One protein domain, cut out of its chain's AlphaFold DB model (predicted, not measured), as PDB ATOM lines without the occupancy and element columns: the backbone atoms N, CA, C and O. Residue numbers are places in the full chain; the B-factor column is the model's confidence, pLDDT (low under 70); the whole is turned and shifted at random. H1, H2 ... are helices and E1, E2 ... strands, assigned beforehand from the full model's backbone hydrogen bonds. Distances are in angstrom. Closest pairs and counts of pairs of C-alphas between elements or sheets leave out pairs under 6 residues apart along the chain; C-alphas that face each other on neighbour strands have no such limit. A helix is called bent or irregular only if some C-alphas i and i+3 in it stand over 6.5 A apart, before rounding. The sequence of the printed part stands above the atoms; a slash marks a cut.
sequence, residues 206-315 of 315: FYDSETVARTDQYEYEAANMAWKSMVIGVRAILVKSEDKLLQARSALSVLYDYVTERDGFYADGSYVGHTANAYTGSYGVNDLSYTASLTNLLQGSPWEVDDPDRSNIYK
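AT A GLANCE: This is residues 206 to 315 of the 315 residues of the protein "Lyase_8_N domain-containing protein" of Cohnella sp. CC-MHH1044 (UniProt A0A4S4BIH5). Three helices, H3, H1 and H2, make an up-and-down bundle, with the long H3 and H1 running the same way and H2 running against both. The short H4 packs at a slant on the last part of H2, while a looped region, residues 257 to 279 with the little strand E1, lies at the end of the bundle where H1 and H3 begin and H2 ends. The printed part has 110 residues, with four named helices and one named strand in the order H1, H2, E1, H3, H4, and its class is mostly helix. It is compact, with a radius of gyration of the C-alphas of 13.6 A and a rounded outline spanning 38 by 32 by 22 A.

IN THESE COORDINATES: The longest helix, H3, takes residues 280 to 298 and measures 25.2 A from C-alpha 280 at (-32.590, 28.419, 0.423) to C-alpha 298. H1, residues 222 to 238, begins with C-alpha 222 at (-43.805, 28.346, 0.015) and is 24.5 A long. H2, residues 242 to 256, is 21.7 A long. E1 is residues 271 to 273, and H4 is residues 308 to 314, ending with C-alpha 314 at (-36.590, 39.206, 9.839). H3 and H4 are neither bent nor irregular, but only just: C-alphas 280 and 283 are 6.2 A apart, and C-alphas 308 and 311 are 6.4 A apart.

HOW THE PARTS SIT: H3 touches H1 at a shallow tilt of 29 degrees, the same way; their closest C-alphas, of Asp 287 and Ala 223, are 3.9 A apart. H1 and H2 form a helical hairpin and touch at a shallow tilt of 24 degrees, opposite ways, closest at the C-alphas of Ser 229 and Ala 248, 4.6 A apart. H2 is the hub, touching three helices. Its residues 249 to 255 alone touch H3, at a steep tilt of 43 degrees, opposite ways; the closest C-alphas, of Leu 252 and Thr 291, are 6.4 A apart. Its residues 252 to 256 alone touch H4, at a steep tilt of 64 degrees, the same way, closest at the C-alphas of Tyr 256 and Asp 309, 5.6 A apart. H3 and H4 are close but not clearly touching, and H1 and H4 are apart. E1 pairs with no named strand; short antiparallel pairings join its residues 271 to 272 with 264 to 265, and its residues 272 to 273 with 277 to 278. In H1 every O i to N i+4 pair is within hydrogen-bond range; the counts are 8 of 11 in H2, 13 of 15 in H3 and 0 of 3 in H4, where 4 of 4 O i to N i+3 pairs are within range.

THE WHOLE: The two C-alphas farthest apart, of Val 239 and Asp 268, are 39.9 A apart. The printed part has no cut, and the link from H2 to E1 is long, with 14 residues. The mean pLDDT of the printed part is 92.4, with residues 212 to 217 under 70.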
ATOM      1  N   PHE A 206     -53.967  29.328  -3.247       85.44
ATOM      2  CA  PHE A 206     -53.737  28.042  -2.578       85.44
ATOM      3  C   PHE A 206     -53.827  26.818  -3.502       85.44
ATOM      4  O   PHE A 206     -53.198  25.795  -3.231       85.44
ATOM      5  N   TYR A 207     -54.604  26.915  -4.586       85.12
ATOM      6  CA  TYR A 207     -55.003  25.777  -5.430       85.12
ATOM      7  C   TYR A 207     -54.956  26.100  -6.925       85.12
ATOM      8  O   TYR A 207     -54.710  27.247  -7.326       85.12
ATOM      9  N   ASP A 208     -55.163  25.085  -7.768       82.25
ATOM     10  CA  ASP A 208     -55.196  25.266  -9.221       82.25
ATOM     11  C   ASP A 208     -56.468  25.953  -9.726       82.25
ATOM     12  O   ASP A 208     -56.415  26.712 -10.694       82.25
ATOM     13  N   SER A 209     -57.593  25.731  -9.039       77.25
ATOM     14  CA  SER A 209     -58.883  26.366  -9.310       77.25
ATOM     15  C   SER A 209     -59.613  26.738  -8.016       77.25
ATOM     16  O   SER A 209     -59.364  26.175  -6.951       77.25
ATOM     17  N   GLU A 210     -60.577  27.656  -8.109       75.19
ATOM     18  CA  GLU A 210     -61.461  28.008  -6.982       75.19
ATOM     19  C   GLU A 210     -62.448  26.896  -6.607       75.19
ATOM     20  O   GLU A 210     -63.055  26.939  -5.539       75.19
ATOM     21  N   THR A 211     -62.630  25.913  -7.489       70.75
ATOM     22  CA  THR A 211     -63.588  24.816  -7.314       70.75
ATOM     23  C   THR A 211     -62.990  23.601  -6.616       70.75
ATOM     24  O   THR A 211     -63.743  22.701  -6.236       70.75
ATOM     25  N   VAL A 212     -61.665  23.558  -6.423       65.56
ATOM     26  CA  VAL A 212     -61.028  22.540  -5.580       65.56
ATOM     27  C   VAL A 212     -61.561  22.706  -4.157       65.56
ATOM     28  O   VAL A 212     -61.448  23.774  -3.552       65.56
ATOM     29  N   ALA A 213     -62.194  21.654  -3.629       56.31
ATOM     30  CA  ALA A 213     -62.684  21.650  -2.257       56.31
ATOM     31  C   ALA A 213     -61.508  21.927  -1.315       56.31
ATOM     32  O   ALA A 213     -60.479  21.269  -1.430       56.31
ATOM     33  N   ARG A 214     -61.664  22.897  -0.406       59.94
ATOM     34  CA  ARG A 214     -60.642  23.272   0.581       59.94
ATOM     35  C   ARG A 214     -60.268  22.050   1.423       59.94
ATOM     36  O   ARG A 214     -60.980  21.710   2.368       59.94
ATOM     37  N   THR A 215     -59.194  21.373   1.041       60.28
ATOM     38  CA  THR A 215     -58.553  20.327   1.835       60.28
ATOM     39  C   THR A 215     -57.621  20.967   2.856       60.28
ATOM     40  O   THR A 215     -57.218  22.119   2.715       60.28
ATOM     41  N   ASP A 216     -57.262  20.209   3.882       59.56
ATOM     42  CA  ASP A 216     -56.224  20.556   4.859       59.56
ATOM     43  C   ASP A 216     -54.816  20.679   4.241       59.56
ATOM     44  O   ASP A 216     -53.919  21.236   4.866       59.56
ATOM     45  N   GLN A 217     -54.629  20.206   3.007       66.25
ATOM     46  CA  GLN A 217     -53.395  20.345   2.233       66.25
ATOM     47  C   GLN A 217     -53.533  21.432   1.163       66.25
ATOM     48  O   GLN A 217     -54.560  21.491   0.481       66.25
ATOM     49  N   TYR A 218     -52.502  22.267   1.006       74.81
ATOM     50  CA  TYR A 218     -52.382  23.233  -0.088       74.81
ATOM     51  C   TYR A 218     -51.667  22.594  -1.282       74.81
ATOM     52  O   TYR A 218     -50.720  21.835  -1.109       74.81
ATOM     53  N   GLU A 219     -52.105  22.913  -2.498       79.25
ATOM     54  CA  GLU A 219     -51.430  22.446  -3.719       79.25
ATOM     55  C   GLU A 219     -50.196  23.301  -4.038       79.25
ATOM     56  O   GLU A 219     -49.202  22.814  -4.575       79.25
ATOM     57  N   TYR A 220     -50.260  24.584  -3.682       82.50
ATOM     58  CA  TYR A 220     -49.158  25.523  -3.808       82.50
ATOM     59  C   TYR A 220     -48.654  25.901  -2.422       82.50
ATOM     60  O   TYR A 220     -49.424  26.368  -1.589       82.50
ATOM     61  N   GLU A 221     -47.354  25.735  -2.200       86.25
ATOM     62  CA  GLU A 221     -46.689  26.017  -0.929       86.25
ATOM     63  C   GLU A 221     -45.475  26.928  -1.142       86.25
ATOM     64  O   GLU A 221     -44.963  27.050  -2.264       86.25
ATOM     65  N   ALA A 222     -45.036  27.565  -0.054       92.25
ATOM     66  CA  ALA A 222     -43.805  28.346   0.015       92.25
ATOM     67  C   ALA A 222     -43.660  29.327  -1.170       92.25
ATOM     68  O   ALA A 222     -44.609  30.040  -1.508       92.25
ATOM     69  N   ALA A 223     -42.524  29.327  -1.877       95.06
ATOM     70  CA  ALA A 223     -42.278  30.273  -2.971       95.06
ATOM     71  C   ALA A 223     -43.373  30.299  -4.057       95.06
ATOM     72  O   ALA A 223     -43.672  31.366  -4.593       95.06
ATOM     73  N   ASN A 224     -44.006  29.161  -4.373       94.94
ATOM     74  CA  ASN A 224     -45.095  29.137  -5.355       94.94
ATOM     75  C   ASN A 224     -46.329  29.889  -4.849       94.94
ATOM     76  O   ASN A 224     -46.945  30.639  -5.610       94.94
ATOM     77  N   MET A 225     -46.664  29.727  -3.569       95.69
ATOM     78  CA  MET A 225     -47.739  30.486  -2.937       95.69
ATOM     79  C   MET A 225     -47.372  31.975  -2.845       95.69
ATOM     80  O   MET A 225     -48.216  32.812  -3.165       95.69
ATOM     81  N   ALA A 226     -46.129  32.324  -2.502       97.44
ATOM     82  CA  ALA A 226     -45.668  33.714  -2.448       97.44
ATOM     83  C   ALA A 226     -45.772  34.410  -3.819       97.44
ATOM     84  O   ALA A 226     -46.351  35.495  -3.937       97.44
ATOM     85  N   TRP A 227     -45.303  33.754  -4.885       97.81
ATOM     86  CA  TRP A 227     -45.427  34.254  -6.254       97.81
ATOM     87  C   TRP A 227     -46.882  34.449  -6.679       97.81
ATOM     88  O   TRP A 227     -47.239  35.522  -7.167       97.81
ATOM     89  N   LYS A 228     -47.736  33.439  -6.475       97.69
ATOM     90  CA  LYS A 228     -49.160  33.532  -6.827       97.69
ATOM     91  C   LYS A 228     -49.880  34.607  -6.017       97.69
ATOM     92  O   LYS A 228     -50.722  35.310  -6.564       97.69
ATOM     93  N   SER A 229     -49.519  34.781  -4.747       98.19
ATOM     94  CA  SER A 229     -50.057  35.850  -3.898       98.19
ATOM     95  C   SER A 229     -49.693  37.225  -4.437       98.19
ATOM     96  O   SER A 229     -50.548  38.103  -4.474       98.19
ATOM     97  N   MET A 230     -48.475  37.405  -4.953       98.62
ATOM     98  CA  MET A 230     -48.096  38.654  -5.610       98.62
ATOM     99  C   MET A 230     -48.848  38.877  -6.930       98.62
ATOM    100  O   MET A 230     -49.336  39.979  -7.179       98.62
ATOM    101  N   VAL A 231     -48.986  37.836  -7.761       98.81
ATOM    102  CA  VAL A 231     -49.783  37.895  -9.001       98.81
ATOM    103  C   VAL A 231     -51.219  38.323  -8.703       98.81
ATOM    104  O   VAL A 231     -51.724  39.266  -9.310       98.81
ATOM    105  N   ILE A 232     -51.873  37.660  -7.752       98.69
ATOM    106  CA  ILE A 232     -53.269  37.938  -7.409       98.69
ATOM    107  C   ILE A 232     -53.394  39.296  -6.722       98.69
ATOM    108  O   ILE A 232     -54.295  40.050  -7.068       98.69
ATOM    109  N   GLY A 233     -52.484  39.641  -5.809       98.69
ATOM    110  CA  GLY A 233     -52.508  40.905  -5.075       98.69
ATOM    111  C   GLY A 233     -52.370  42.121  -5.989       98.69
ATOM    112  O   GLY A 233     -53.204  43.022  -5.938       98.69
ATOM    113  N   VAL A 234     -51.375  42.135  -6.884       98.88
ATOM    114  CA  VAL A 234     -51.209  43.255  -7.828       98.88
ATOM    115  C   VAL A 234     -52.361  43.296  -8.828       98.88
ATOM    116  O   VAL A 234     -52.908  44.369  -9.066       98.88
ATOM    117  N   ARG A 235     -52.805  42.149  -9.360       98.75
ATOM    118  CA  ARG A 235     -53.996  42.098 -10.225       98.75
ATOM    119  C   ARG A 235     -55.211  42.699  -9.519       98.75
ATOM    120  O   ARG A 235     -55.904  43.527 -10.098       98.75
ATOM    121  N   ALA A 236     -55.466  42.280  -8.282       98.69
ATOM    122  CA  ALA A 236     -56.584  42.745  -7.475       98.69
ATOM    123  C   ALA A 236     -56.547  44.262  -7.284       98.69
ATOM    124  O   ALA A 236     -57.586  44.899  -7.383       98.69
ATOM    125  N   ILE A 237     -55.361  44.844  -7.102       98.75
ATOM    126  CA  ILE A 237     -55.186  46.298  -7.054       98.75
ATOM    127  C   ILE A 237     -55.564  46.953  -8.388       98.75
ATOM    128  O   ILE A 237     -56.320  47.920  -8.399       98.75
ATOM    129  N   LEU A 238     -55.095  46.409  -9.514       98.75
ATOM    130  CA  LEU A 238     -55.344  46.972 -10.848       98.75
ATOM    131  C   LEU A 238     -56.833  46.979 -11.233       98.75
ATOM    132  O   LEU A 238     -57.278  47.900 -11.916       98.75
ATOM    133  N   VAL A 239     -57.599  45.981 -10.781       98.12
ATOM    134  CA  VAL A 239     -59.051  45.874 -11.040       98.12
ATOM    135  C   VAL A 239     -59.921  46.194  -9.824       98.12
ATOM    136  O   VAL A 239     -61.118  45.916  -9.844       98.12
ATOM    137  N   LYS A 240     -59.329  46.745  -8.758       97.69
ATOM    138  CA  LYS A 240     -60.008  47.130  -7.509       97.69
ATOM    139  C   LYS A 240     -60.866  46.002  -6.893       97.69
ATOM    140  O   LYS A 240     -61.994  46.213  -6.460       97.69
ATOM    141  N   SER A 241     -60.343  44.773  -6.874       97.69
ATOM    142  CA  SER A 241     -61.020  43.582  -6.337       97.69
ATOM    143  C   SER A 241     -60.606  43.301  -4.892       97.69
ATOM    144  O   SER A 241     -59.589  42.656  -4.637       97.69
ATOM    145  N   GLU A 242     -61.424  43.738  -3.936       97.06
ATOM    146  CA  GLU A 242     -61.156  43.531  -2.509       97.06
ATOM    147  C   GLU A 242     -61.048  42.046  -2.129       97.06
ATOM    148  O   GLU A 242     -60.065  41.644  -1.506       97.06
ATOM    149  N   ASP A 243     -61.999  41.209  -2.550       96.31
ATOM    150  CA  ASP A 243     -62.019  39.784  -2.190       96.31
ATOM    151  C   ASP A 243     -60.722  39.059  -2.591       96.31
ATOM    152  O   ASP A 243     -60.167  38.262  -1.825       96.31
ATOM    153  N   LYS A 244     -60.198  39.358  -3.787       97.44
ATOM    154  CA  LYS A 244     -58.936  38.784  -4.273       97.44
ATOM    155  C   LYS A 244     -57.734  39.347  -3.517       97.44
ATOM    156  O   LYS A 244     -56.803  38.595  -3.227       97.44
ATOM    157  N   LEU A 245     -57.754  40.631  -3.153       98.12
ATOM    158  CA  LEU A 245     -56.689  41.234  -2.351       98.12
ATOM    159  C   LEU A 245     -56.640  40.629  -0.942       98.12
ATOM    160  O   LEU A 245     -55.563  40.286  -0.457       98.12
ATOM    161  N   LEU A 246     -57.799  40.410  -0.315       96.44
ATOM    162  CA  LEU A 246     -57.916  39.723   0.971       96.44
ATOM    163  C   LEU A 246     -57.437  38.270   0.894       96.44
ATOM    164  O   LEU A 246     -56.787  37.789   1.826       96.44
ATOM    165  N   GLN A 247     -57.710  37.569  -0.209       94.88
ATOM    166  CA  GLN A 247     -57.183  36.221  -0.431       94.88
ATOM    167  C   GLN A 247     -55.650  36.220  -0.533       94.88
ATOM    168  O   GLN A 247     -55.002  35.411   0.132       94.88
ATOM    169  N   ALA A 248     -55.069  37.142  -1.308       97.19
ATOM    170  CA  ALA A 248     -53.619  37.307  -1.410       97.19
ATOM    171  C   ALA A 248     -52.985  37.660  -0.055       97.19
ATOM    172  O   ALA A 248     -51.979  37.069   0.328       97.19
ATOM    173  N   ARG A 249     -53.620  38.557   0.712       96.56
ATOM    174  CA  ARG A 249     -53.204  38.902   2.078       96.56
ATOM    175  C   ARG A 249     -53.225  37.687   3.001       96.56
ATOM    176  O   ARG A 249     -52.281  37.474   3.745       96.56
ATOM    177  N   SER A 250     -54.286  36.883   2.949       94.31
ATOM    178  CA  SER A 250     -54.458  35.725   3.839       94.31
ATOM    179  C   SER A 250     -53.426  34.624   3.589       94.31
ATOM    180  O   SER A 250     -53.087  33.879   4.503       94.31
ATOM    181  N   ALA A 251     -52.904  34.516   2.365       94.50
ATOM    182  CA  ALA A 251     -51.817  33.592   2.060       94.50
ATOM    183  C   ALA A 251     -50.495  33.984   2.747       94.50
ATOM    184  O   ALA A 251     -49.691  33.105   3.042       94.50
ATOM    185  N   LEU A 252     -50.288  35.268   3.068       96.44
ATOM    186  CA  LEU A 252     -49.088  35.714   3.784       96.44
ATOM    187  C   LEU A 252     -48.986  35.117   5.187       96.44
ATOM    188  O   LEU A 252     -47.893  34.731   5.575       96.44
ATOM    189  N   SER A 253     -50.105  34.961   5.903       94.12
ATOM    190  CA  SER A 253     -50.124  34.290   7.212       94.12
ATOM    191  C   SER A 253     -49.521  32.887   7.142       94.12
ATOM    192  O   SER A 253     -48.685  32.530   7.961       94.12
ATOM    193  N   VAL A 254     -49.856  32.119   6.100       93.06
ATOM    194  CA  VAL A 254     -49.290  30.776   5.890       93.06
ATOM    195  C   VAL A 254     -47.791  30.833   5.582       93.06
ATOM    196  O   VAL A 254     -47.049  29.941   5.977       93.06
ATOM    197  N   LEU A 255     -47.343  31.870   4.873       95.06
ATOM    198  CA  LEU A 255     -45.942  32.056   4.474       95.06
ATOM    199  C   LEU A 255     -45.051  32.559   5.618       95.06
ATOM    200  O   LEU A 255     -43.829  32.449   5.536       95.06
ATOM    201  N   TYR A 256     -45.639  33.117   6.675       96.38
ATOM    202  CA  TYR A 256     -44.906  33.537   7.868       96.38
ATOM    203  C   TYR A 256     -44.607  32.390   8.833       96.38
ATOM    204  O   TYR A 256     -43.687  32.506   9.651       96.38
ATOM    205  N   ASP A 257     -45.372  31.303   8.754       94.94
ATOM    206  CA  ASP A 257     -45.225  30.152   9.631       94.94
ATOM    207  C   ASP A 257     -43.988  29.324   9.276       94.94
ATOM    208  O   ASP A 257     -43.709  29.023   8.112       94.94
ATOM    209  N   TYR A 258     -43.276  28.862  10.306       95.44
ATOM    210  CA  TYR A 258     -42.292  27.804  10.120       95.44
ATOM    211  C   TYR A 258     -42.993  26.466   9.884       95.44
ATOM    212  O   TYR A 258     -43.899  26.080  10.626       95.44
ATOM    213  N   VAL A 259     -42.518  25.709   8.901       94.19
ATOM    214  CA  VAL A 259     -42.988  24.349   8.632       94.19
ATOM    215  C   VAL A 259     -42.149  23.320   9.394       94.19
ATOM    216  O   VAL A 259     -40.978  23.538   9.709       94.19
ATOM    217  N   THR A 260     -42.758  22.178   9.714       93.81
ATOM    218  CA  THR A 260     -42.078  21.021  10.335       93.81
ATOM    219  C   THR A 260     -41.946  19.836   9.382       93.81
ATOM    220  O   THR A 260     -41.119  18.949   9.573       93.81
ATOM    221  N   GLU A 261     -42.762  19.838   8.341       86.62
ATOM    222  CA  GLU A 261     -42.827  18.894   7.236       86.62
ATOM    223  C   GLU A 261     -43.371  19.693   6.048       86.62
ATOM    224  O   GLU A 261     -44.256  20.507   6.295       86.62
ATOM    225  N   ARG A 262     -42.851  19.472   4.826       90.19
ATOM    226  CA  ARG A 262     -43.155  20.164   3.544       90.19
ATOM    227  C   ARG A 262     -42.212  21.306   3.136       90.19
ATOM    228  O   ARG A 262     -41.208  21.570   3.791       90.19
ATOM    229  N   ASP A 263     -42.522  21.921   1.995       93.69
ATOM    230  CA  ASP A 263     -41.768  23.047   1.450       93.69
ATOM    231  C   ASP A 263     -41.953  24.297   2.327       93.69
ATOM    232  O   ASP A 263     -43.062  24.600   2.768       93.69
ATOM    233  N   GLY A 264     -40.873  25.045   2.560       95.50
ATOM    234  CA  GLY A 264     -40.893  26.281   3.345       95.50
ATOM    235  C   GLY A 264     -39.694  26.444   4.276       95.50
ATOM    236  O   GLY A 264     -38.725  25.676   4.229       95.50
ATOM    237  N   PHE A 265     -39.769  27.471   5.124       96.88
ATOM    238  CA  PHE A 265     -38.767  27.761   6.147       96.88
ATOM    239  C   PHE A 265     -38.989  26.922   7.404       96.88
ATOM    240  O   PHE A 265     -40.098  26.826   7.919       96.88
ATOM    241  N   TYR A 266     -37.909  26.363   7.938       96.75
ATOM    242  CA  TYR A 266     -37.888  25.628   9.197       96.75
ATOM    243  C   TYR A 266     -37.339  26.512  10.318       96.75
ATOM    244  O   TYR A 266     -36.554  27.430  10.083       96.75
ATOM    245  N   ALA A 267     -37.697  26.194  11.564       96.25
ATOM    246  CA  ALA A 267     -37.286  26.969  12.739       96.25
ATOM    247  C   ALA A 267     -35.757  27.016  12.970       96.25
ATOM    248  O   ALA A 267     -35.282  27.857  13.730       96.25
ATOM    249  N   ASP A 268     -34.985  26.122  12.342       96.00
ATOM    250  CA  ASP A 268     -33.517  26.117  12.391       96.00
ATOM    251  C   ASP A 268     -32.853  26.961  11.281       96.00
ATOM    252  O   ASP A 268     -31.625  27.008  11.197       96.00
ATOM    253  N   GLY A 269     -33.652  27.636  10.446       94.44
ATOM    254  CA  GLY A 269     -33.204  28.459   9.321       94.44
ATOM    255  C   GLY A 269     -33.046  27.700   8.000       94.44
ATOM    256  O   GLY A 269     -32.730  28.308   6.974       94.44
ATOM    257  N   SER A 270     -33.267  26.383   7.983       96.19
ATOM    258  CA  SER A 270     -33.284  25.612   6.738       96.19
ATOM    259  C   SER A 270     -34.478  26.010   5.866       96.19
ATOM    260  O   SER A 270     -35.547  26.343   6.369       96.19
ATOM    261  N   TYR A 271     -34.315  25.922   4.544       97.25
ATOM    262  CA  TYR A 271     -35.428  26.010   3.601       97.25
ATOM    263  C   TYR A 271     -35.450  24.765   2.722       97.25
ATOM    264  O   TYR A 271     -34.454  24.449   2.052       97.25
ATOM    265  N   VAL A 272     -36.597  24.092   2.695       96.00
ATOM    266  CA  VAL A 272     -36.840  22.930   1.840       96.00
ATOM    267  C   VAL A 272     -37.750  23.340   0.690       96.00
ATOM    268  O   VAL A 272     -38.726  24.056   0.882       96.00
ATOM    269  N   GLY A 273     -37.419  22.901  -0.520       92.25
ATOM    270  CA  GLY A 273     -38.295  23.021  -1.677       92.25
ATOM    271  C   GLY A 273     -38.330  21.734  -2.493       92.25
ATOM    272  O   GLY A 273     -37.386  20.936  -2.470       92.25
ATOM    273  N   HIS A 274     -39.402  21.550  -3.258       90.25
ATOM    274  CA  HIS A 274     -39.661  20.348  -4.053       90.25
ATOM    275  C   HIS A 274     -39.528  19.086  -3.191       90.25
ATOM    276  O   HIS A 274     -38.758  18.172  -3.496       90.25
ATOM    277  N   THR A 275     -40.266  19.080  -2.082       86.75
ATOM    278  CA  THR A 275     -40.413  18.010  -1.088       86.75
ATOM    279  C   THR A 275     -39.196  17.771  -0.192       86.75
ATOM    280  O   THR A 275     -39.373  17.509   0.994       86.75
ATOM    281  N   ALA A 276     -37.968  17.811  -0.719       90.62
ATOM    282  CA  ALA A 276     -36.792  17.373   0.046       90.62
ATOM    283  C   ALA A 276     -35.462  18.053  -0.325       90.62
ATOM    284  O   ALA A 276     -34.407  17.618   0.141       90.62
ATOM    285  N   ASN A 277     -35.463  19.091  -1.167       93.94
ATOM    286  CA  ASN A 277     -34.223  19.727  -1.617       93.94
ATOM    287  C   ASN A 277     -33.884  20.957  -0.774       93.94
ATOM    288  O   ASN A 277     -34.740  21.802  -0.527       93.94
ATOM    289  N   ALA A 278     -32.610  21.103  -0.402       96.25
ATOM    290  CA  ALA A 278     -32.107  22.325   0.218       96.25
ATOM    291  C   ALA A 278     -32.099  23.461  -0.816       96.25
ATOM    292  O   ALA A 278     -31.235  23.507  -1.697       96.25
ATOM    293  N   TYR A 279     -33.079  24.362  -0.722       95.94
ATOM    294  CA  TYR A 279     -33.370  25.351  -1.768       95.94
ATOM    295  C   TYR A 279     -33.348  26.806  -1.293       95.94
ATOM    296  O   TYR A 279     -33.853  27.698  -1.979       95.94
ATOM    297  N   THR A 280     -32.695  27.073  -0.160       95.69
ATOM    298  CA  THR A 280     -32.590  28.419   0.423       95.69
ATOM    299  C   THR A 280     -32.128  29.459  -0.597       95.69
ATOM    300  O   THR A 280     -32.766  30.491  -0.734       95.69
ATOM    301  N   GLY A 281     -31.081  29.167  -1.379       94.19
ATOM    302  CA  GLY A 281     -30.504  30.090  -2.367       94.19
ATOM    303  C   GLY A 281     -31.280  30.250  -3.683       94.19
ATOM    304  O   GLY A 281     -30.795  30.938  -4.578       94.19
ATOM    305  N   SER A 282     -32.441  29.607  -3.838       92.25
ATOM    306  CA  SER A 282     -33.288  29.728  -5.030       92.25
ATOM    307  C   SER A 282     -34.750  29.981  -4.656       92.25
ATOM    308  O   SER A 282     -35.170  31.135  -4.616       92.25
ATOM    309  N   TYR A 283     -35.530  28.939  -4.359       95.62
ATOM    310  CA  TYR A 283     -36.935  29.069  -3.974       95.62
ATOM    311  C   TYR A 283     -37.067  29.842  -2.660       95.62
ATOM    312  O   TYR A 283     -37.901  30.732  -2.592       95.62
ATOM    313  N   GLY A 284     -36.184  29.616  -1.680       96.25
ATOM    314  CA  GLY A 284     -36.219  30.349  -0.409       96.25
ATOM    315  C   GLY A 284     -36.019  31.859  -0.566       96.25
ATOM    316  O   GLY A 284     -36.770  32.641   0.008       96.25
ATOM    317  N   VAL A 285     -35.071  32.291  -1.410       95.94
ATOM    318  CA  VAL A 285     -34.897  33.722  -1.729       95.94
ATOM    319  C   VAL A 285     -36.167  34.305  -2.345       95.94
ATOM    320  O   VAL A 285     -36.539  35.431  -2.018       95.94
ATOM    321  N   ASN A 286     -36.832  33.567  -3.235       95.69
ATOM    322  CA  ASN A 286     -38.051  34.047  -3.875       95.69
ATOM    323  C   ASN A 286     -39.228  34.092  -2.905       95.69
ATOM    324  O   ASN A 286     -39.907  35.109  -2.858       95.69
ATOM    325  N   ASP A 287     -39.426  33.053  -2.099       96.56
ATOM    326  CA  ASP A 287     -40.434  33.053  -1.042       96.56
ATOM    327  C   ASP A 287     -40.289  34.305  -0.168       96.56
ATOM    328  O   ASP A 287     -41.168  35.168  -0.157       96.56
ATOM    329  N   LEU A 288     -39.103  34.501   0.416       96.50
ATOM    330  CA  LEU A 288     -38.825  35.653   1.268       96.50
ATOM    331  C   LEU A 288     -39.050  36.985   0.541       96.50
ATOM    332  O   LEU A 288     -39.689  37.887   1.080       96.50
ATOM    333  N   SER A 289     -38.542  37.120  -0.687       96.62
ATOM    334  CA  SER A 289     -38.611  38.379  -1.438       96.62
ATOM    335  C   SER A 289     -40.047  38.768  -1.782       96.62
ATOM    336  O   SER A 289     -40.419  39.931  -1.624       96.62
ATOM    337  N   TYR A 290     -40.864  37.820  -2.246       97.81
ATOM    338  CA  TYR A 290     -42.242  38.098  -2.651       97.81
ATOM    339  C   TYR A 290     -43.170  38.251  -1.443       97.81
ATOM    340  O   TYR A 290     -43.985  39.176  -1.427       97.81
ATOM    341  N   THR A 291     -42.972  37.446  -0.396       98.00
ATOM    342  CA  THR A 291     -43.661  37.595   0.893       98.00
ATOM    343  C   THR A 291     -43.383  38.973   1.502       98.00
ATOM    344  O   THR A 291     -44.317  39.707   1.840       98.00
ATOM    345  N   ALA A 292     -42.116  39.399   1.558       97.44
ATOM    346  CA  ALA A 292     -41.744  40.726   2.047       97.44
ATOM    347  C   ALA A 292     -42.288  41.857   1.160       97.44
ATOM    348  O   ALA A 292     -42.774  42.863   1.680       97.44
ATOM    349  N   SER A 293     -42.253  41.693  -0.167       97.88
ATOM    350  CA  SER A 293     -42.736  42.708  -1.112       97.88
ATOM    351  C   SER A 293     -44.236  42.949  -0.974       97.88
ATOM    352  O   SER A 293     -44.653  44.101  -0.872       97.88
ATOM    353  N   LEU A 294     -45.051  41.890  -0.911       98.38
ATOM    354  CA  LEU A 294     -46.499  42.038  -0.747       98.38
ATOM    355  C   LEU A 294     -46.853  42.575   0.648       98.38
ATOM    356  O   LEU A 294     -47.702  43.457   0.768       98.38
ATOM    357  N   THR A 295     -46.149  42.125   1.693       98.19
ATOM    358  CA  THR A 295     -46.287  42.686   3.051       98.19
ATOM    359  C   THR A 295     -46.015  44.191   3.050       98.19
ATOM    360  O   THR A 295     -46.797  44.974   3.589       98.19
ATOM    361  N   ASN A 296     -44.919  44.616   2.410       97.06
ATOM    362  CA  ASN A 296     -44.572  46.025   2.307       97.06
ATOM    363  C   ASN A 296     -45.589  46.801   1.471       97.06
ATOM    364  O   ASN A 296     -45.966  47.892   1.885       97.06
ATOM    365  N   LEU A 297     -46.062  46.251   0.349       98.50
ATOM    366  CA  LEU A 297     -47.071  46.880  -0.502       98.50
ATOM    367  C   LEU A 297     -48.325  47.226   0.307       98.50
ATOM    368  O   LEU A 297     -48.734  48.385   0.314       98.50
ATOM    369  N   LEU A 298     -48.849  46.276   1.085       98.06
ATOM    370  CA  LEU A 298     -50.068  46.447   1.883       98.06
ATOM    371  C   LEU A 298     -49.897  47.325   3.135       98.06
ATOM    372  O   LEU A 298     -50.890  47.776   3.706       98.06
ATOM    373  N   GLN A 299     -48.665  47.588   3.575       96.00
ATOM    374  CA  GLN A 299     -48.392  48.378   4.779       96.00
ATOM    375  C   GLN A 299     -49.028  49.779   4.719       96.00
ATOM    376  O   GLN A 299     -48.822  50.510   3.745       96.00
ATOM    377  N   GLY A 300     -49.743  50.167   5.782       94.06
ATOM    378  CA  GLY A 300     -50.438  51.452   5.888       94.06
ATOM    379  C   GLY A 300     -51.769  51.528   5.134       94.06
ATOM    380  O   GLY A 300     -52.442  52.552   5.220       94.06
ATOM    381  N   SER A 301     -52.156  50.468   4.415       96.12
ATOM    382  CA  SER A 301     -53.446  50.363   3.724       96.12
ATOM    383  C   SER A 301     -54.546  49.783   4.625       96.12
ATOM    384  O   SER A 301     -54.236  49.212   5.674       96.12
ATOM    385  N   PRO A 302     -55.832  49.854   4.225       95.81
ATOM    386  CA  PRO A 302     -56.917  49.140   4.907       95.81
ATOM    387  C   PRO A 302     -56.705  47.618   4.953       95.81
ATOM    388  O   PRO A 302     -57.244  46.941   5.825       95.81
ATOM    389  N   TRP A 303     -55.877  47.088   4.048       96.94
ATOM    390  CA  TRP A 303     -55.520  45.674   3.960       96.94
ATOM    391  C   TRP A 303     -54.130  45.368   4.529       96.94
ATOM    392  O   TRP A 303     -53.558  44.335   4.188       96.94
ATOM    393  N   GLU A 304     -53.574  46.230   5.389       96.25
ATOM    394  CA  GLU A 304     -52.335  45.919   6.110       96.25
ATOM    395  C   GLU A 304     -52.435  44.559   6.822       96.25
ATOM    396  O   GLU A 304     -53.483  44.174   7.343       96.25
ATOM    397  N   VAL A 305     -51.325  43.820   6.818       95.56
ATOM    398  CA  VAL A 305     -51.223  42.517   7.474       95.56
ATOM    399  C   VAL A 305     -51.032  42.714   8.975       95.56
ATOM    400  O   VAL A 305     -50.018  43.275   9.397       95.56
ATOM    401  N   ASP A 306     -51.975  42.239   9.781       93.56
ATOM    402  CA  ASP A 306     -51.979  42.338  11.246       93.56
ATOM    403  C   ASP A 306     -51.514  41.055  11.958       93.56
ATOM    404  O   ASP A 306     -51.516  40.984  13.188       93.56
ATOM    405  N   ASP A 307     -51.051  40.071  11.188       95.62
ATOM    406  CA  ASP A 307     -50.522  38.808  11.688       95.62
ATOM    407  C   ASP A 307     -49.223  39.016  12.505       95.62
ATOM    408  O   ASP A 307     -48.263  39.605  11.986       95.62
ATOM    409  N   PRO A 308     -49.143  38.568  13.775       94.38
ATOM    410  CA  PRO A 308     -47.939  38.720  14.594       94.38
ATOM    411  C   PRO A 308     -46.720  37.963  14.038       94.38
ATOM    412  O   PRO A 308     -45.577  38.408  14.237       94.38
ATOM    413  N   ASP A 309     -46.939  36.870  13.306       95.75
ATOM    414  CA  ASP A 309     -45.875  36.052  12.731       95.75
ATOM    415  C   ASP A 309     -45.213  36.722  11.523       95.75
ATOM    416  O   ASP A 309     -44.106  36.337  11.151       95.75
ATOM    417  N   ARG A 310     -45.744  37.853  11.022       95.00
ATOM    418  CA  ARG A 310     -45.065  38.705  10.018       95.00
ATOM    419  C   ARG A 310     -43.633  39.090  10.410       95.00
ATOM    420  O   ARG A 310     -42.805  39.406   9.560       95.00
ATOM    421  N   SER A 311     -43.329  39.082  11.711       93.75
ATOM    422  CA  SER A 311     -41.983  39.336  12.235       93.75
ATOM    423  C   SER A 311     -40.966  38.228  11.917       93.75
ATOM    424  O   SER A 311     -39.763  38.480  12.000       93.75
ATOM    425  N   ASN A 312     -41.415  37.037  11.511       94.81
ATOM    426  CA  ASN A 312     -40.554  35.926  11.108       94.81
ATOM    427  C   ASN A 312     -39.778  36.220   9.816       94.81
ATOM    428  O   ASN A 312     -38.701  35.666   9.648       94.81
ATOM    429  N   ILE A 313     -40.226  37.169   8.977       92.62
ATOM    430  CA  ILE A 313     -39.483  37.647   7.789       92.62
ATOM    431  C   ILE A 313     -38.068  38.148   8.152       92.62
ATOM    432  O   ILE A 313     -37.166  38.122   7.319       92.62
ATOM    433  N   TYR A 314     -37.866  38.636   9.382       92.06
ATOM    434  CA  TYR A 314     -36.590  39.206   9.839       92.06
ATOM    435  C   TYR A 314     -35.657  38.204  10.533       92.06
ATOM    436  O   TYR A 314     -34.568  38.602  10.954       92.06
ATOM    437  N   LYS A 315     -36.101  36.961  10.733       89.44
ATOM    438  CA  LYS A 315     -35.346  35.905  11.417       89.44
ATOM    439  C   LYS A 315     -34.648  35.017  10.396       89.44
ATOM    440  O   LYS A 315     -33.480  34.666  10.670       89.44
TER     441      LYS A 315